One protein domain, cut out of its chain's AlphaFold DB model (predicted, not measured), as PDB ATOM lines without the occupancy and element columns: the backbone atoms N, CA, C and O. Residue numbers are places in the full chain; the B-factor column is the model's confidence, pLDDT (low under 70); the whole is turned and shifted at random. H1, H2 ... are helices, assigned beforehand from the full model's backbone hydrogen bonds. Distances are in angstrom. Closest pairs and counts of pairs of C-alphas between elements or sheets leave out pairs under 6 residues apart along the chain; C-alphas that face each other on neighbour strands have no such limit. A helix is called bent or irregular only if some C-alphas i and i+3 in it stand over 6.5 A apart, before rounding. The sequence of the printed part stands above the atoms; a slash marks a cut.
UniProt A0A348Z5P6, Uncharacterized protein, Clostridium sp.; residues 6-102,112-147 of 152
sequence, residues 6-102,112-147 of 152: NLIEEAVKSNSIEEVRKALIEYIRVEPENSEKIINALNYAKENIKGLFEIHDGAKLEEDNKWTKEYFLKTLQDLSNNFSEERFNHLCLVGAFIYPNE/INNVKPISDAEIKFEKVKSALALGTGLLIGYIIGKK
ATOM      1  N   ASN A   6     139.954 129.283 155.093       78.06
ATOM      2  CA  ASN A   6     139.147 130.463 155.366       78.06
ATOM      3  C   ASN A   6     139.554 131.181 156.660       78.06
ATOM      4  O   ASN A   6     139.444 132.400 156.696       78.06
ATOM      5  N   LEU A   7     140.047 130.487 157.699       87.38
ATOM      6  CA  LEU A   7     140.356 131.143 158.976       87.38
ATOM      7  C   LEU A   7     141.441 132.218 158.816       87.38
ATOM      8  O   LEU A   7     141.272 133.343 159.288       87.38
ATOM      9  N   ILE A   8     142.544 131.896 158.129       93.44
ATOM     10  CA  ILE A   8     143.617 132.874 157.911       93.44
ATOM     11  C   ILE A   8     143.204 133.952 156.906       93.44
ATOM     12  O   ILE A   8     143.541 135.120 157.089       93.44
ATOM     13  N   GLU A   9     142.426 133.597 155.883       92.19
ATOM     14  CA  GLU A   9     141.916 134.560 154.905       92.19
ATOM     15  C   GLU A   9     140.958 135.580 155.530       92.19
ATOM     16  O   GLU A   9     141.048 136.773 155.243       92.19
ATOM     17  N   GLU A  10     140.036 135.134 156.383       91.44
ATOM     18  CA  GLU A  10     139.107 135.993 157.122       91.44
ATOM     19  C   GLU A  10     139.856 136.908 158.092       91.44
ATOM     20  O   GLU A  10     139.606 138.117 158.123       91.44
ATOM     21  N   ALA A  11     140.836 136.360 158.814       93.44
ATOM     22  CA  ALA A  11     141.678 137.142 159.706       93.44
ATOM     23  C   ALA A  11     142.464 138.223 158.944       93.44
ATOM     24  O   ALA A  11     142.460 139.387 159.351       93.44
ATOM     25  N   VAL A  12     143.062 137.890 157.796       93.69
ATOM     26  CA  VAL A  12     143.759 138.861 156.936       93.69
ATOM     27  C   VAL A  12     142.797 139.929 156.402       93.69
ATOM     28  O   VAL A  12     143.122 141.114 156.451       93.69
ATOM     29  N   LYS A  13     141.588 139.551 155.958       92.50
ATOM     30  CA  LYS A  13     140.553 140.498 155.492       92.50
ATOM     31  C   LYS A  13     140.117 141.479 156.578       92.50
ATOM     32  O   LYS A  13     139.804 142.624 156.263       92.50
ATOM     33  N   SER A  14     140.122 141.059 157.845       89.62
ATOM     34  CA  SER A  14     139.837 141.946 158.981       89.62
ATOM     35  C   SER A  14     140.920 143.015 159.205       89.62
ATOM     36  O   SER A  14     140.695 143.970 159.947       89.62
ATOM     37  N   ASN A  15     142.090 142.866 158.565       81.50
ATOM     38  CA  ASN A  15     143.278 143.712 158.707       81.50
ATOM     39  C   ASN A  15     143.731 143.900 160.172       81.50
ATOM     40  O   ASN A  15     144.366 144.896 160.523       81.50
ATOM     41  N   SER A  16     143.399 142.938 161.037       92.81
ATOM     42  CA  SER A  16     143.804 142.912 162.438       92.81
ATOM     43  C   SER A  16     144.979 141.960 162.618       92.81
ATOM     44  O   SER A  16     144.839 140.745 162.474       92.81
ATOM     45  N   ILE A  17     146.144 142.507 162.981       95.81
ATOM     46  CA  ILE A  17     147.333 141.708 163.321       95.81
ATOM     47  C   ILE A  17     146.999 140.709 164.434       95.81
ATOM     48  O   ILE A  17     147.446 139.566 164.395       95.81
ATOM     49  N   GLU A  18     146.186 141.117 165.408       95.50
ATOM     50  CA  GLU A  18     145.795 140.261 166.526       95.50
ATOM     51  C   GLU A  18     144.967 139.053 166.063       95.50
ATOM     52  O   GLU A  18     145.245 137.928 166.475       95.50
ATOM     53  N   GLU A  19     144.007 139.251 165.157       95.50
ATOM     54  CA  GLU A  19     143.188 138.153 164.624       95.50
ATOM     55  C   GLU A  19     144.014 137.201 163.758       95.50
ATOM     56  O   GLU A  19     143.856 135.985 163.836       95.50
ATOM     57  N   VAL A  20     144.966 137.731 162.989       96.88
ATOM     58  CA  VAL A  20     145.887 136.917 162.184       96.88
ATOM     59  C   VAL A  20     146.774 136.056 163.083       96.88
ATOM     60  O   VAL A  20     146.953 134.868 162.821       96.88
ATOM     61  N   ARG A  21     147.280 136.612 164.187       97.81
ATOM     62  CA  ARG A  21     148.058 135.856 165.180       97.81
ATOM     63  C   ARG A  21     147.226 134.771 165.855       97.81
ATOM     64  O   ARG A  21     147.698 133.641 165.967       97.81
ATOM     65  N   LYS A  22     145.988 135.082 166.257       95.94
ATOM     66  CA  LYS A  22     145.048 134.101 166.826       95.94
ATOM     67  C   LYS A  22     144.771 132.963 165.850       95.94
ATOM     68  O   LYS A  22     144.855 131.806 166.248       95.94
ATOM     69  N   ALA A  23     144.516 133.280 164.580       95.44
ATOM     70  CA  ALA A  23     144.321 132.282 163.535       95.44
ATOM     71  C   ALA A  23     145.541 131.359 163.410       95.44
ATOM     72  O   ALA A  23     145.398 130.142 163.438       95.44
ATOM     73  N   LEU A  24     146.751 131.917 163.343       96.50
ATOM     74  CA  LEU A  24     147.987 131.136 163.246       96.50
ATOM     75  C   LEU A  24     148.247 130.252 164.483       96.50
ATOM     76  O   LEU A  24     148.655 129.101 164.331       96.50
ATOM     77  N   ILE A  25     147.971 130.752 165.694       96.25
ATOM     78  CA  ILE A  25     147.998 129.947 166.930       96.25
ATOM     79  C   ILE A  25     146.990 128.795 166.850       96.25
ATOM     80  O   ILE A  25     147.305 127.683 167.269       96.25
ATOM     81  N   GLU A  26     145.805 129.040 166.292       94.94
ATOM     82  CA  GLU A  26     144.762 128.025 166.142       94.94
ATOM     83  C   GLU A  26     145.203 126.876 165.229       94.94
ATOM     84  O   GLU A  26     145.027 125.714 165.599       94.94
ATOM     85  N   TYR A  27     145.851 127.176 164.094       93.25
ATOM     86  CA  TYR A  27     146.430 126.141 163.224       93.25
ATOM     87  C   TYR A  27     147.425 125.258 163.987       93.25
ATOM     88  O   TYR A  27     147.337 124.036 163.899       93.25
ATOM     89  N   ILE A  28     148.334 125.855 164.772       94.19
ATOM     90  CA  ILE A  28     149.304 125.091 165.573       94.19
ATOM     91  C   ILE A  28     148.601 124.264 166.654       94.19
ATOM     92  O   ILE A  28     148.999 123.138 166.924       94.19
ATOM     93  N   ARG A  29     147.569 124.810 167.304       93.31
ATOM     94  CA  ARG A  29     146.876 124.137 168.408       93.31
ATOM     95  C   ARG A  29     146.118 122.891 167.956       93.31
ATOM     96  O   ARG A  29     146.082 121.915 168.702       93.31
ATOM     97  N   VAL A  30     145.455 122.961 166.804       90.81
ATOM     98  CA  VAL A  30     144.527 121.914 166.348       90.81
ATOM     99  C   VAL A  30     145.211 120.866 165.483       90.81
ATOM    100  O   VAL A  30     144.861 119.698 165.605       90.81
ATOM    101  N   GLU A  31     146.179 121.264 164.654       89.88
ATOM    102  CA  GLU A  31     146.945 120.352 163.791       89.88
ATOM    103  C   GLU A  31     148.462 120.571 163.972       89.88
ATOM    104  O   GLU A  31     149.159 120.922 163.012       89.88
ATOM    105  N   PRO A  32     149.002 120.408 165.200       90.69
ATOM    106  CA  PRO A  32     150.419 120.647 165.512       90.69
ATOM    107  C   PRO A  32     151.399 119.836 164.654       90.69
ATOM    108  O   PRO A  32     152.552 120.228 164.468       90.69
ATOM    109  N   GLU A  33     150.947 118.706 164.126       86.44
ATOM    110  CA  GLU A  33     151.683 117.792 163.263       86.44
ATOM    111  C   GLU A  33     151.668 118.179 161.779       86.44
ATOM    112  O   GLU A  33     152.470 117.668 160.982       86.44
ATOM    113  N   ASN A  34     150.769 119.085 161.382       87.31
ATOM    114  CA  ASN A  34     150.558 119.507 160.003       87.31
ATOM    115  C   ASN A  34     151.356 120.774 159.666       87.31
ATOM    116  O   ASN A  34     150.819 121.834 159.335       87.31
ATOM    117  N   SER A  35     152.683 120.661 159.733       82.50
ATOM    118  CA  SER A  35     153.580 121.797 159.500       82.50
ATOM    119  C   SER A  35     153.421 122.430 158.116       82.50
ATOM    120  O   SER A  35     153.622 123.630 157.986       82.50
ATOM    121  N   GLU A  36     153.041 121.667 157.087       84.56
ATOM    122  CA  GLU A  36     152.794 122.215 155.746       84.56
ATOM    123  C   GLU A  36     151.626 123.205 155.758       84.56
ATOM    124  O   GLU A  36     151.770 124.338 155.301       84.56
ATOM    125  N   LYS A  37     150.495 122.817 156.356       88.06
ATOM    126  CA  LYS A  37     149.325 123.689 156.498       88.06
ATOM    127  C   LYS A  37     149.645 124.939 157.317       88.06
ATOM    128  O   LYS A  37     149.284 126.041 156.907       88.06
ATOM    129  N   ILE A  38     150.373 124.776 158.423       92.12
ATOM    130  CA  ILE A  38     150.800 125.888 159.283       92.12
ATOM    131  C   ILE A  38     151.721 126.857 158.518       92.12
ATOM    132  O   ILE A  38     151.509 128.070 158.556       92.12
ATOM    133  N   ILE A  39     152.722 126.345 157.792       89.56
ATOM    134  CA  ILE A  39     153.675 127.161 157.021       89.56
ATOM    135  C   ILE A  39     152.971 127.887 155.869       89.56
ATOM    136  O   ILE A  39     153.241 129.064 155.636       89.56
ATOM    137  N   ASN A  40     152.039 127.228 155.178       90.31
ATOM    138  CA  ASN A  40     151.263 127.853 154.108       90.31
ATOM    139  C   ASN A  40     150.403 129.011 154.638       90.31
ATOM    140  O   ASN A  40     150.410 130.093 154.049       90.31
ATOM    141  N   ALA A  41     149.736 128.827 155.783       93.00
ATOM    142  CA  ALA A  41     148.991 129.899 156.442       93.00
ATOM    143  C   ALA A  41     149.910 131.061 156.865       93.00
ATOM    144  O   ALA A  41     149.572 132.227 156.653       93.00
ATOM    145  N   LEU A  42     151.099 130.763 157.406       94.38
ATOM    146  CA  LEU A  42     152.080 131.788 157.766       94.38
ATOM    147  C   LEU A  42     152.551 132.593 156.548       94.38
ATOM    148  O   LEU A  42     152.624 133.819 156.619       94.38
ATOM    149  N   ASN A  43     152.885 131.925 155.442       92.12
ATOM    150  CA  ASN A  43     153.352 132.593 154.226       92.12
ATOM    151  C   ASN A  43     152.275 133.528 153.669       92.12
ATOM    152  O   ASN A  43     152.563 134.695 153.403       92.12
ATOM    153  N   TYR A  44     151.025 133.061 153.613       93.06
ATOM    154  CA  TYR A  44     149.892 133.895 153.223       93.06
ATOM    155  C   TYR A  44     149.747 135.129 154.130       93.06
ATOM    156  O   TYR A  44     149.579 136.252 153.649       93.06
ATOM    157  N   ALA A  45     149.873 134.960 155.449       94.56
ATOM    158  CA  ALA A  45     149.827 136.076 156.389       94.56
ATOM    159  C   ALA A  45     150.978 137.077 156.171       94.56
ATOM    160  O   ALA A  45     150.734 138.281 156.142       94.56
ATOM    161  N   LYS A  46     152.217 136.599 155.975       93.38
ATOM    162  CA  LYS A  46     153.405 137.439 155.725       93.38
ATOM    163  C   LYS A  46     153.277 138.289 154.458       93.38
ATOM    164  O   LYS A  46     153.750 139.424 154.441       93.38
ATOM    165  N   GLU A  47     152.649 137.758 153.413       94.12
ATOM    166  CA  GLU A  47     152.431 138.478 152.151       94.12
ATOM    167  C   GLU A  47     151.422 139.626 152.289       94.12
ATOM    168  O   GLU A  47     151.530 140.632 151.585       94.12
ATOM    169  N   ASN A  48     150.467 139.504 153.214       94.69
ATOM    170  CA  ASN A  48     149.345 140.435 153.335       94.69
ATOM    171  C   ASN A  48     149.432 141.371 154.554       94.69
ATOM    172  O   ASN A  48     148.842 142.451 154.535       94.69
ATOM    173  N   ILE A  49     150.170 141.000 155.605       93.44
ATOM    174  CA  ILE A  49     150.205 141.715 156.887       93.44
ATOM    175  C   ILE A  49     151.642 142.077 157.262       93.44
ATOM    176  O   ILE A  49     152.492 141.225 157.519       93.44
ATOM    177  N   LYS A  50     151.909 143.383 157.359       93.00
ATOM    178  CA  LYS A  50     153.194 143.904 157.848       93.00
ATOM    179  C   LYS A  50     153.230 143.908 159.374       93.00
ATOM    180  O   LYS A  50     152.215 144.133 160.021       93.00
ATOM    181  N   GLY A  51     154.421 143.721 159.945       93.94
ATOM    182  CA  GLY A  51     154.606 143.750 161.401       93.94
ATOM    183  C   GLY A  51     153.970 142.558 162.123       93.94
ATOM    184  O   GLY A  51     153.638 142.664 163.299       93.94
ATOM    185  N   LEU A  52     153.785 141.434 161.417       95.81
ATOM    186  CA  LEU A  52     153.182 140.226 161.976       95.81
ATOM    187  C   LEU A  52     153.924 139.738 163.224       95.81
ATOM    188  O   LEU A  52     153.280 139.369 164.203       95.81
ATOM    189  N   PHE A  53     155.257 139.787 163.207       96.75
ATOM    190  CA  PHE A  53     156.089 139.335 164.315       96.75
ATOM    191  C   PHE A  53     156.552 140.469 165.214       96.75
ATOM    192  O   PHE A  53     156.909 141.557 164.761       96.75
ATOM    193  N   GLU A  54     156.579 140.163 166.501       96.56
ATOM    194  CA  GLU A  54     157.275 140.940 167.513       96.56
ATOM    195  C   GLU A  54     158.738 140.513 167.620       96.56
ATOM    196  O   GLU A  54     159.120 139.406 167.239       96.56
ATOM    197  N   ILE A  55     159.550 141.390 168.208       96.12
ATOM    198  CA  ILE A  55     160.899 141.031 168.644       96.12
ATOM    199  C   ILE A  55     160.771 139.973 169.743       96.12
ATOM    200  O   ILE A  55     159.972 140.127 170.671       96.12
ATOM    201  N   HIS A  56     161.562 138.909 169.638       95.25
ATOM    202  CA  HIS A  56     161.629 137.881 170.666       95.25
ATOM    203  C   HIS A  56     162.101 138.458 172.005       95.25
ATOM    204  O   HIS A  56     163.111 139.159 172.082       95.25
ATOM    205  N   ASP A  57     161.387 138.124 173.077       95.31
ATOM    206  CA  ASP A  57     161.629 138.629 174.437       95.31
ATOM    207  C   ASP A  57     162.871 138.040 175.135       95.31
ATOM    208  O   ASP A  57     163.208 138.422 176.257       95.31
ATOM    209  N   GLY A  58     163.575 137.115 174.478       93.38
ATOM    210  CA  GLY A  58     164.782 136.475 175.001       93.38
ATOM    211  C   GLY A  58     164.508 135.279 175.915       93.38
ATOM    212  O   GLY A  58     165.455 134.725 176.478       93.38
ATOM    213  N   ALA A  59     163.249 134.851 176.060       91.50
ATOM    214  CA  ALA A  59     162.927 133.658 176.828       91.50
ATOM    215  C   ALA A  59     163.593 132.408 176.237       91.50
ATOM    216  O   ALA A  59     163.730 132.238 175.027       91.50
ATOM    217  N   LYS A  60     164.007 131.489 177.107       92.69
ATOM    218  CA  LYS A  60     164.669 130.266 176.660       92.69
ATOM    219  C   LYS A  60     163.675 129.322 175.971       92.69
ATOM    220  O   LYS A  60     162.662 128.946 176.558       92.69
ATOM    221  N   LEU A  61     164.045 128.859 174.780       94.56
ATOM    222  CA  LEU A  61     163.410 127.741 174.084       94.56
ATOM    223  C   LEU A  61     164.143 126.445 174.469       94.56
ATOM    224  O   LEU A  61     165.374 126.394 174.450       94.56
ATOM    225  N   GLU A  62     163.408 125.429 174.919       94.56
ATOM    226  CA  GLU A  62     163.997 124.175 175.405       94.56
ATOM    227  C   GLU A  62     164.395 123.253 174.248       94.56
ATOM    228  O   GLU A  62     163.904 123.387 173.132       94.56
ATOM    229  N   GLU A  63     165.278 122.296 174.518       89.50
ATOM    230  CA  GLU A  63     165.745 121.304 173.543       89.50
ATOM    231  C   GLU A  63     164.779 120.113 173.422       89.50
ATOM    232  O   GLU A  63     163.915 119.912 174.279       89.50
ATOM    233  N   ASP A  64     164.940 119.320 172.359       86.62
ATOM    234  CA  ASP A  64     164.067 118.194 171.986       86.62
ATOM    235  C   ASP A  64     163.839 117.172 173.109       86.62
ATOM    236  O   ASP A  64     162.721 116.706 173.320       86.62
ATOM    237  N   ASN A  65     164.864 116.897 173.913       90.12
ATOM    238  CA  ASN A  65     164.789 116.021 175.082       90.12
ATOM    239  C   ASN A  65     163.834 116.497 176.199       90.12
ATOM    240  O   ASN A  65     163.544 115.729 177.116       90.12
ATOM    241  N   LYS A  66     163.366 117.747 176.149       91.94
ATOM    242  CA  LYS A  66     162.426 118.347 177.108       91.94
ATOM    243  C   LYS A  66     161.066 118.667 176.498       91.94
ATOM    244  O   LYS A  66     160.215 119.238 177.181       91.94
ATOM    245  N   TRP A  67     160.849 118.348 175.227       94.50
ATOM    246  CA  TRP A  67     159.580 118.619 174.571       94.50
ATOM    247  C   TRP A  67     158.522 117.616 175.033       94.50
ATOM    248  O   TRP A  67     158.539 116.444 174.671       94.50
ATOM    249  N   THR A  68     157.589 118.099 175.849       95.00
ATOM    250  CA  THR A  68     156.401 117.364 176.296       95.00
ATOM    251  C   THR A  68     155.126 118.081 175.848       95.00
ATOM    252  O   THR A  68     155.172 119.228 175.393       95.00
ATOM    253  N   LYS A  69     153.963 117.438 176.012       94.31
ATOM    254  CA  LYS A  69     152.660 118.079 175.754       94.31
ATOM    255  C   LYS A  69     152.440 119.294 176.659       94.31
ATOM    256  O   LYS A  69     151.948 120.319 176.202       94.31
ATOM    257  N   GLU A  70     152.870 119.223 177.916       96.88
ATOM    258  CA  GLU A  70     152.819 120.351 178.852       96.88
ATOM    259  C   GLU A  70     153.714 121.502 178.382       96.88
ATOM    260  O   GLU A  70     153.299 122.662 178.414       96.88
ATOM    261  N   TYR A  71     154.924 121.189 177.907       96.88
ATOM    262  CA  TYR A  71     155.828 122.189 177.346       96.88
ATOM    263  C   TYR A  71     155.229 122.871 176.109       96.88
ATOM    264  O   TYR A  71     155.294 124.095 175.993       96.88
ATOM    265  N   PHE A  72     154.600 122.103 175.220       96.38
ATOM    266  CA  PHE A  72     153.904 122.628 174.048       96.38
ATOM    267  C   PHE A  72     152.774 123.588 174.429       96.38
ATOM    268  O   PHE A  72     152.766 124.726 173.967       96.38
ATOM    269  N   LEU A  73     151.868 123.184 175.326       96.25
ATOM    270  CA  LEU A  73     150.746 124.031 175.752       96.25
ATOM    271  C   LEU A  73     151.219 125.319 176.435       96.25
ATOM    272  O   LEU A  73     150.686 126.395 176.165       96.25
ATOM    273  N   LYS A  74     152.255 125.228 177.275       97.44
ATOM    274  CA  LYS A  74     152.873 126.408 177.886       97.44
ATOM    275  C   LYS A  74     153.464 127.337 176.821       97.44
ATOM    276  O   LYS A  74     153.235 128.539 176.854       97.44
ATOM    277  N   THR A  75     154.198 126.784 175.862       96.56
ATOM    278  CA  THR A  75     154.847 127.581 174.812       96.56
ATOM    279  C   THR A  75     153.818 128.198 173.853       96.56
ATOM    280  O   THR A  75     154.031 129.310 173.380       96.56
ATOM    281  N   LEU A  76     152.671 127.546 173.626       96.56
ATOM    282  CA  LEU A  76     151.520 128.106 172.902       96.56
ATOM    283  C   LEU A  76     150.944 129.338 173.624       96.56
ATOM    284  O   LEU A  76     150.663 130.360 172.992       96.56
ATOM    285  N   GLN A  77     150.809 129.271 174.953       97.00
ATOM    286  CA  GLN A  77     150.405 130.422 175.765       97.00
ATOM    287  C   GLN A  77     151.443 131.546 175.682       97.00
ATOM    288  O   GLN A  77     151.082 132.702 175.470       97.00
ATOM    289  N   ASP A  78     152.729 131.220 175.795       97.31
ATOM    290  CA  ASP A  78     153.783 132.227 175.707       97.31
ATOM    291  C   ASP A  78     153.848 132.884 174.314       97.31
ATOM    292  O   ASP A  78     154.077 134.088 174.220       97.31
ATOM    293  N   LEU A  79     153.581 132.135 173.236       97.50
ATOM    294  CA  LEU A  79     153.464 132.672 171.872       97.50
ATOM    295  C   LEU A  79     152.313 133.682 171.746       97.50
ATOM    296  O   LEU A  79     152.403 134.628 170.968       97.50
ATOM    297  N   SER A  80     151.244 133.504 172.524       96.06
ATOM    298  CA  SER A  80     150.121 134.447 172.560       96.06
ATOM    299  C   SER A  80     150.495 135.762 173.255       96.06
ATOM    300  O   SER A  80     149.918 136.799 172.945       96.06
ATOM    301  N   ASN A  81     151.468 135.726 174.175       96.62
ATOM    302  CA  ASN A  81     151.970 136.899 174.896       96.62
ATOM    303  C   ASN A  81     153.072 137.650 174.131       96.62
ATOM    304  O   ASN A  81     153.175 138.866 174.259       96.62
ATOM    305  N   ASN A  82     153.905 136.934 173.371       97.69
ATOM    306  CA  ASN A  82     154.929 137.500 172.496       97.69
ATOM    307  C   ASN A  82     154.957 136.703 171.191       97.69
ATOM    308  O   ASN A  82     155.578 135.637 171.112       97.69
ATOM    309  N   PHE A  83     154.282 137.220 170.164       98.00
ATOM    310  CA  PHE A  83     154.187 136.545 168.873       98.00
ATOM    311  C   PHE A  83     155.460 136.778 168.054       98.00
ATOM    312  O   PHE A  83     155.483 137.544 167.091       98.00
ATOM    313  N   SER A  84     156.557 136.161 168.484       97.56
ATOM    314  CA  SER A  84     157.854 136.210 167.813       97.56
ATOM    315  C   SER A  84     158.034 135.044 166.853       97.56
ATOM    316  O   SER A  84     157.465 133.959 167.016       97.56
ATOM    317  N   GLU A  85     158.842 135.278 165.825       95.31
ATOM    318  CA  GLU A  85     159.092 134.300 164.772       95.31
ATOM    319  C   GLU A  85     159.816 133.066 165.330       95.31
ATOM    320  O   GLU A  85     159.477 131.930 165.004       95.31
ATOM    321  N   GLU A  86     160.746 133.275 166.256       93.62
ATOM    322  CA  GLU A  86     161.486 132.231 166.955       93.62
ATOM    323  C   GLU A  86     160.555 131.300 167.739       93.62
ATOM    324  O   GLU A  86     160.655 130.081 167.596       93.62
ATOM    325  N   ARG A  87     159.608 131.854 168.514       95.88
ATOM    326  CA  ARG A  87     158.621 131.056 169.261       95.88
ATOM    327  C   ARG A  87     157.684 130.310 168.321       95.88
ATOM    328  O   ARG A  87     157.405 129.138 168.562       95.88
ATOM    329  N   PHE A  88     157.229 130.962 167.252       96.56
ATOM    330  CA  PHE A  88     156.338 130.350 166.269       96.56
ATOM    331  C   PHE A  88     156.983 129.113 165.628       96.56
ATOM    332  O   PHE A  88     156.412 128.021 165.643       96.56
ATOM    333  N   ASN A  89     158.209 129.265 165.124       93.50
ATOM    334  CA  ASN A  89     158.948 128.177 164.484       93.50
ATOM    335  C   ASN A  89     159.275 127.057 165.466       93.50
ATOM    336  O   ASN A  89     159.154 125.878 165.134       93.50
ATOM    337  N   HIS A  90     159.677 127.421 166.684       93.88
ATOM    338  CA  HIS A  90     159.945 126.456 167.739       93.88
ATOM    339  C   HIS A  90     158.714 125.611 168.044       93.88
ATOM    340  O   HIS A  90     158.802 124.389 168.105       93.88
ATOM    341  N   LEU A  91     157.547 126.242 168.148       94.75
ATOM    342  CA  LEU A  91     156.307 125.537 168.435       94.75
ATOM    343  C   LEU A  91     155.880 124.601 167.295       94.75
ATOM    344  O   LEU A  91     155.381 123.513 167.571       94.75
ATOM    345  N   CYS A  92     156.153 124.968 166.037       92.06
ATOM    346  CA  CYS A  92     155.962 124.075 164.889       92.06
ATOM    347  C   CYS A  92     156.843 122.817 164.984       92.06
ATOM    348  O   CYS A  92     156.383 121.716 164.683       92.06
ATOM    349  N   LEU A  93     158.100 122.961 165.423       90.25
ATOM    350  CA  LEU A  93     159.009 121.828 165.633       90.25
ATOM    351  C   LEU A  93     158.561 120.945 166.797       90.25
ATOM    352  O   LEU A  93     158.530 119.723 166.659       90.25
ATOM    353  N   VAL A  94     158.196 121.560 167.924       91.62
ATOM    354  CA  VAL A  94     157.696 120.856 169.111       91.62
ATOM    355  C   VAL A  94     156.439 120.060 168.759       91.62
ATOM    356  O   VAL A  94     156.370 118.877 169.079       91.62
ATOM    357  N   GLY A  95     155.478 120.683 168.066       91.50
ATOM    358  CA  GLY A  95     154.232 120.050 167.634       91.50
ATOM    359  C   GLY A  95     154.471 118.826 166.751       91.50
ATOM    360  O   GLY A  95     154.023 117.732 167.087       91.50
ATOM    361  N   ALA A  96     155.276 118.981 165.696       88.19
ATOM    362  CA  ALA A  96     155.629 117.887 164.791       88.19
ATOM    363  C   ALA A  96     156.380 116.733 165.481       88.19
ATOM    364  O   ALA A  96     156.299 115.593 165.028       88.19
ATOM    365  N   PHE A  97     157.119 117.018 166.555       87.31
ATOM    366  CA  PHE A  97     157.858 116.008 167.311       87.31
ATOM    367  C   PHE A  97     156.965 115.213 168.274       87.31
ATOM    368  O   PHE A  97     157.079 113.991 168.344       87.31
ATOM    369  N   ILE A  98     156.087 115.886 169.028       89.06
ATOM    370  CA  ILE A  98     155.288 115.237 170.085       89.06
ATOM    371  C   ILE A  98     153.950 114.667 169.590       89.06
ATOM    372  O   ILE A  98     153.348 113.852 170.293       89.06
ATOM    373  N   TYR A  99     153.488 115.087 168.408       85.06
ATOM    374  CA  TYR A  99     152.307 114.558 167.723       85.06
ATOM    375  C   TYR A  99     152.723 113.944 166.374       85.06
ATOM    376  O   TYR A  99     152.459 114.514 165.322       85.06
ATOM    377  N   PRO A 100     153.435 112.807 166.339       73.19
ATOM    378  CA  PRO A 100     153.666 112.125 165.071       73.19
ATOM    379  C   PRO A 100     152.316 111.667 164.489       73.19
ATOM    380  O   PRO A 100     151.512 111.089 165.214       73.19
ATOM    381  N   ASN A 101     152.066 111.922 163.196       64.50
ATOM    382  CA  ASN A 101     150.870 111.438 162.489       64.50
ATOM    383  C   ASN A 101     150.688 109.928 162.737       64.50
ATOM    384  O   ASN A 101     151.528 109.140 162.302       64.50
ATOM    385  N   GLU A 102     149.600 109.529 163.398       54.47
ATOM    386  CA  GLU A 102     149.277 108.111 163.634       54.47
ATOM    387  C   GLU A 102     148.808 107.400 162.345       54.47
ATOM    388  O   GLU A 102     148.910 106.180 162.243       54.47
ATOM    389  N   ILE A 112     162.299  94.855 152.088       45.31
ATOM    390  CA  ILE A 112     163.494  94.382 151.385       45.31
ATOM    391  C   ILE A 112     164.717  94.790 152.225       45.31
ATOM    392  O   ILE A 112     165.090  95.955 152.261       45.31
ATOM    393  N   ASN A 113     165.328  93.801 152.892       45.25
ATOM    394  CA  ASN A 113     166.627  93.819 153.591       45.25
ATOM    395  C   ASN A 113     166.804  94.783 154.783       45.25
ATOM    396  O   ASN A 113     167.124  95.942 154.571       45.25
ATOM    397  N   ASN A 114     166.737  94.246 156.016       47.94
ATOM    398  CA  ASN A 114     167.432  94.599 157.284       47.94
ATOM    399  C   ASN A 114     167.822  96.057 157.643       47.94
ATOM    400  O   ASN A 114     168.519  96.270 158.638       47.94
ATOM    401  N   VAL A 115     167.362  97.071 156.928       45.81
ATOM    402  CA  VAL A 115     167.448  98.469 157.328       45.81
ATOM    403  C   VAL A 115     166.168  98.748 158.092       45.81
ATOM    404  O   VAL A 115     165.075  98.676 157.534       45.81
ATOM    405  N   LYS A 116     166.294  99.008 159.396       41.97
ATOM    406  CA  LYS A 116     165.186  99.523 160.202       41.97
ATOM    407  C   LYS A 116     164.645 100.744 159.443       41.97
ATOM    408  O   LYS A 116     165.454 101.641 159.188       41.97
ATOM    409  N   PRO A 117     163.374 100.763 159.006       45.81
ATOM    410  CA  PRO A 117     162.867 101.884 158.235       45.81
ATOM    411  C   PRO A 117     163.083 103.139 159.075       45.81
ATOM    412  O   PRO A 117     162.691 103.181 160.245       45.81
ATOM    413  N   ILE A 118     163.802 104.115 158.515       52.69
ATOM    414  CA  ILE A 118     163.842 105.463 159.081       52.69
ATOM    415  C   ILE A 118     162.378 105.879 159.100       52.69
ATOM    416  O   ILE A 118     161.752 105.905 158.041       52.69
ATOM    417  N   SER A 119     161.810 106.056 160.292       62.50
ATOM    418  CA  SER A 119     160.374 106.268 160.421       62.50
ATOM    419  C   SER A 119     159.992 107.526 159.647       62.50
ATOM    420  O   SER A 119     160.712 108.528 159.671       62.50
ATOM    421  N   ASP A 120     158.859 107.496 158.952       63.69
ATOM    422  CA  ASP A 120     158.385 108.643 158.169       63.69
ATOM    423  C   ASP A 120     158.238 109.911 159.025       63.69
ATOM    424  O   ASP A 120     158.404 111.028 158.532       63.69
ATOM    425  N   ALA A 121     158.027 109.741 160.334       63.56
ATOM    426  CA  ALA A 121     158.060 110.804 161.329       63.56
ATOM    427  C   ALA A 121     159.427 111.511 161.409       63.56
ATOM    428  O   ALA A 121     159.476 112.739 161.425       63.56
ATOM    429  N   GLU A 122     160.539 110.773 161.406       67.25
ATOM    430  CA  GLU A 122     161.887 111.350 161.474       67.25
ATOM    431  C   GLU A 122     162.255 112.074 160.169       67.25
ATOM    432  O   GLU A 122     162.798 113.180 160.197       67.25
ATOM    433  N   ILE A 123     161.848 111.526 159.017       70.25
ATOM    434  CA  ILE A 123     161.996 112.195 157.713       70.25
ATOM    435  C   ILE A 123     161.151 113.477 157.654       70.25
ATOM    436  O   ILE A 123     161.633 114.513 157.184       70.25
ATOM    437  N   LYS A 124     159.896 113.441 158.126       68.75
ATOM    438  CA  LYS A 124     159.009 114.614 158.170       68.75
ATOM    439  C   LYS A 124     159.589 115.687 159.087       68.75
ATOM    440  O   LYS A 124     159.669 116.844 158.682       68.75
ATOM    441  N   PHE A 125     160.075 115.308 160.264       74.62
ATOM    442  CA  PHE A 125     160.690 116.229 161.214       74.62
ATOM    443  C   PHE A 125     161.919 116.948 160.630       74.62
ATOM    444  O   PHE A 125     162.027 118.171 160.735       74.62
ATOM    445  N   GLU A 126     162.805 116.234 159.931       75.75
ATOM    446  CA  GLU A 126     163.958 116.851 159.257       75.75
ATOM    447  C   GLU A 126     163.551 117.775 158.091       75.75
ATOM    448  O   GLU A 126     164.170 118.828 157.879       75.75
ATOM    449  N   LYS A 127     162.468 117.457 157.368       76.38
ATOM    450  CA  LYS A 127     161.894 118.366 156.358       76.38
ATOM    451  C   LYS A 127     161.362 119.654 156.989       76.38
ATOM    452  O   LYS A 127     161.629 120.731 156.457       76.38
ATOM    453  N   VAL A 128     160.669 119.566 158.127       76.81
ATOM    454  CA  VAL A 128     160.155 120.741 158.853       76.81
ATOM    455  C   VAL A 128     161.302 121.638 159.312       76.81
ATOM    456  O   VAL A 128     161.277 122.838 159.043       76.81
ATOM    457  N   LYS A 129     162.357 121.066 159.913       75.38
ATOM    458  CA  LYS A 129     163.573 121.824 160.269       75.38
ATOM    459  C   LYS A 129     164.152 122.569 159.072       75.38
ATOM    460  O   LYS A 129     164.479 123.749 159.182       75.38
ATOM    461  N   SER A 130     164.265 121.884 157.935       70.94
ATOM    462  CA  SER A 130     164.825 122.457 156.709       70.94
ATOM    463  C   SER A 130     163.969 123.611 156.175       70.94
ATOM    464  O   SER A 130     164.507 124.666 155.846       70.94
ATOM    465  N   ALA A 131     162.644 123.449 156.143       69.44
ATOM    466  CA  ALA A 131     161.717 124.487 155.689       69.44
ATOM    467  C   ALA A 131     161.773 125.743 156.578       69.44
ATOM    468  O   ALA A 131     161.888 126.858 156.069       69.44
ATOM    469  N   LEU A 132     161.773 125.568 157.903       68.12
ATOM    470  CA  LEU A 132     161.854 126.683 158.852       68.12
ATOM    471  C   LEU A 132     163.211 127.401 158.785       68.12
ATOM    472  O   LEU A 132     163.256 128.630 158.835       68.12
ATOM    473  N   ALA A 133     164.313 126.663 158.611       65.50
ATOM    474  CA  ALA A 133     165.655 127.236 158.484       65.50
ATOM    475  C   ALA A 133     165.810 128.123 157.237       65.50
ATOM    476  O   ALA A 133     166.432 129.184 157.313       65.50
ATOM    477  N   LEU A 134     165.221 127.716 156.107       55.69
ATOM    478  CA  LEU A 134     165.229 128.499 154.867       55.69
ATOM    479  C   LEU A 134     164.363 129.763 154.970       55.69
ATOM    480  O   LEU A 134     164.692 130.772 154.352       55.69
ATOM    481  N   GLY A 135     163.289 129.726 155.764       51.19
ATOM    482  CA  GLY A 135     162.383 130.862 155.945       51.19
ATOM    483  C   GLY A 135     162.867 131.939 156.922       51.19
ATOM    484  O   GLY A 135     162.383 133.064 156.844       51.19
ATOM    485  N   THR A 136     163.782 131.615 157.845       50.34
ATOM    486  CA  THR A 136     164.067 132.464 159.027       50.34
ATOM    487  C   THR A 136     165.547 132.701 159.321       50.34
ATOM    488  O   THR A 136     165.887 133.464 160.220       50.34
ATOM    489  N   GLY A 137     166.471 132.054 158.601       45.50
ATOM    490  CA  GLY A 137     167.908 132.202 158.867       45.50
ATOM    491  C   GLY A 137     168.371 131.640 160.226       45.50
ATOM    492  O   GLY A 137     169.535 131.811 160.588       45.50
ATOM    493  N   LEU A 138     167.512 130.911 160.957       47.88
ATOM    494  CA  LEU A 138     167.751 130.307 162.285       47.88
ATOM    495  C   LEU A 138     168.786 129.155 162.307       47.88
ATOM    496  O   LEU A 138     168.807 128.336 163.224       47.88
ATOM    497  N   LEU A 139     169.703 129.077 161.339       43.34
ATOM    498  CA  LEU A 139     170.817 128.116 161.374       43.34
ATOM    499  C   LEU A 139     171.875 128.455 162.437       43.34
ATOM    500  O   LEU A 139     172.661 127.584 162.810       43.34
ATOM    501  N   ILE A 140     171.900 129.688 162.954       43.72
ATOM    502  CA  ILE A 140     172.978 130.128 163.850       43.72
ATOM    503  C   ILE A 140     172.869 129.471 165.242       43.72
ATOM    504  O   ILE A 140     173.887 129.080 165.801       43.72
ATOM    505  N   GLY A 141     171.670 129.238 165.786       40.75
ATOM    506  CA  GLY A 141     171.517 128.636 167.124       40.75
ATOM    507  C   GLY A 141     171.727 127.116 167.166       40.75
ATOM    508  O   GLY A 141     172.467 126.601 168.005       40.75
ATOM    509  N   TYR A 142     171.114 126.384 166.231       44.38
ATOM    510  CA  TYR A 142     171.075 124.915 166.265       44.38
ATOM    511  C   TYR A 142     172.409 124.255 165.863       44.38
ATOM    512  O   TYR A 142     172.767 123.199 166.389       44.38
ATOM    513  N   ILE A 143     173.210 124.888 164.990       42.78
ATOM    514  CA  ILE A 143     174.544 124.367 164.635       42.78
ATOM    515  C   ILE A 143     175.573 124.628 165.744       42.78
ATOM    516  O   ILE A 143     176.462 123.796 165.952       42.78
ATOM    517  N   ILE A 144     175.464 125.738 166.482       40.75
ATOM    518  CA  ILE A 144     176.450 126.085 167.518       40.75
ATOM    519  C   ILE A 144     176.300 125.180 168.757       40.75
ATOM    520  O   ILE A 144     177.312 124.771 169.325       40.75
ATOM    521  N   GLY A 145     175.082 124.756 169.120       36.12
ATOM    522  CA  GLY A 145     174.853 123.870 170.275       36.12
ATOM    523  C   GLY A 145     175.335 122.423 170.090       36.12
ATOM    524  O   GLY A 145     175.847 121.809 171.024       36.12
ATOM    525  N   LYS A 146     175.262 121.866 168.871       39.94
ATOM    526  CA  LYS A 146     175.580 120.442 168.632       39.94
ATOM    527  C   LYS A 146     177.078 120.153 168.424       39.94
ATOM    528  O   LYS A 146     177.458 118.998 168.227       39.94
ATOM    529  N   LYS A 147     177.955 121.169 168.466       43.22
ATOM    530  CA  LYS A 147     179.391 121.033 168.133       43.22
ATOM    531  C   LYS A 147     180.385 121.270 169.277       43.22
ATOM    532  O   LYS A 147     181.572 121.430 169.002       43.22
TER     533      LYS A 147
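AT A GLANCE: This is residues 6 to 102 and 112 to 147 of the 152 residues of an uncharacterized protein of Clostridium sp. (UniProt A0A348Z5P6). Helices H2 to H6 run nearly along one axis in a bundle: H4, H5 and H6 make a row with H5 in the middle, and beside it H1, H2 and H3 make a triangle, H1 on the far side from the row. Small H7 folds back at a steep angle of 59 degrees after the last residues of H6, near H6 and apart from H1 to H5, and the tail of residues 112 to 119 sticks out free and adds to the length. The printed part has 133 residues with seven named helices, H1 to H7 in that order, and no named strand; its class is all helix. It is compact, with a radius of gyration of the C-alphas of 15.5 A, yet elongated, spanning 55 by 32 by 28 A.

IN THESE COORDINATES: H1, residues 6 to 13, begins at C-alpha 6 (139.147, 130.463, 155.366) and is 10.1 A long. H2, residues 17 to 30, is 20.2 A long, and H3, residues 35 to 48, is 20.1 A long. H4, residues 69 to 81, spans 18.9 A, and H5, residues 85 to 98, spans 20.2 A. H6, residues 120 to 136, is the longest at 24.5 A and begins at C-alpha 120 (158.385, 108.643, 158.169). H7, residues 139 to 145, is 10.7 A long and ends at C-alpha 145 (174.853, 123.870, 170.275); it is neither bent nor irregular, but only just: C-alphas 140 and 143 are 6.0 A apart.

HOW THE PARTS SIT: H1 and H2 form a helical hairpin; H2 touches H1 with residues 19 to 24 alone, the closest C-alphas being those of Ala 11 and Val 20, 4.9 A. H2 and H3 form another, at a shallow tilt of 7 degrees, with Tyr 27 and Ile 38 closest at 5.9 A between C-alphas. H4 and H5 form a third, with the C-alphas of Leu 79 and Arg 87 closest at 6.0 A. H5 and H6 touch, opposite ways at a shallow tilt of 3 degrees, the closest C-alphas being those of Ala 96 and Phe 125, 6.4 A. H2 and H5 only just touch, with 3 pairs of C-alphas within 8 A; H2 does so with residue 28 alone, and the C-alphas of Ile 28 and Cys 92 are closest at 6.8 A. H6 and H7 are close but not clearly touching, at a steep tilt of 59 degrees; their closest C-alphas are those of Ala 133 and Leu 139, 6.0 A. In H1 to H6 every O i to N i+4 pair is within hydrogen-bond range; in H7, 1 of 3 is, beside 1 of 4 O i to N i+3 pairs.

THE WHOLE: The two C-alphas farthest apart, those of Ser 14 and Asn 113, are 55.3 A apart. Residues 103 to 111 are not printed, and C-alphas 102 and 112 are 23.3 A apart across this cut. The link from H3 to H4, residues 49 to 68, is long. The mean pLDDT of the printed part is 82.2; residues 101 to 102, 112 to 122, 124 and 131 to 147 are under 70.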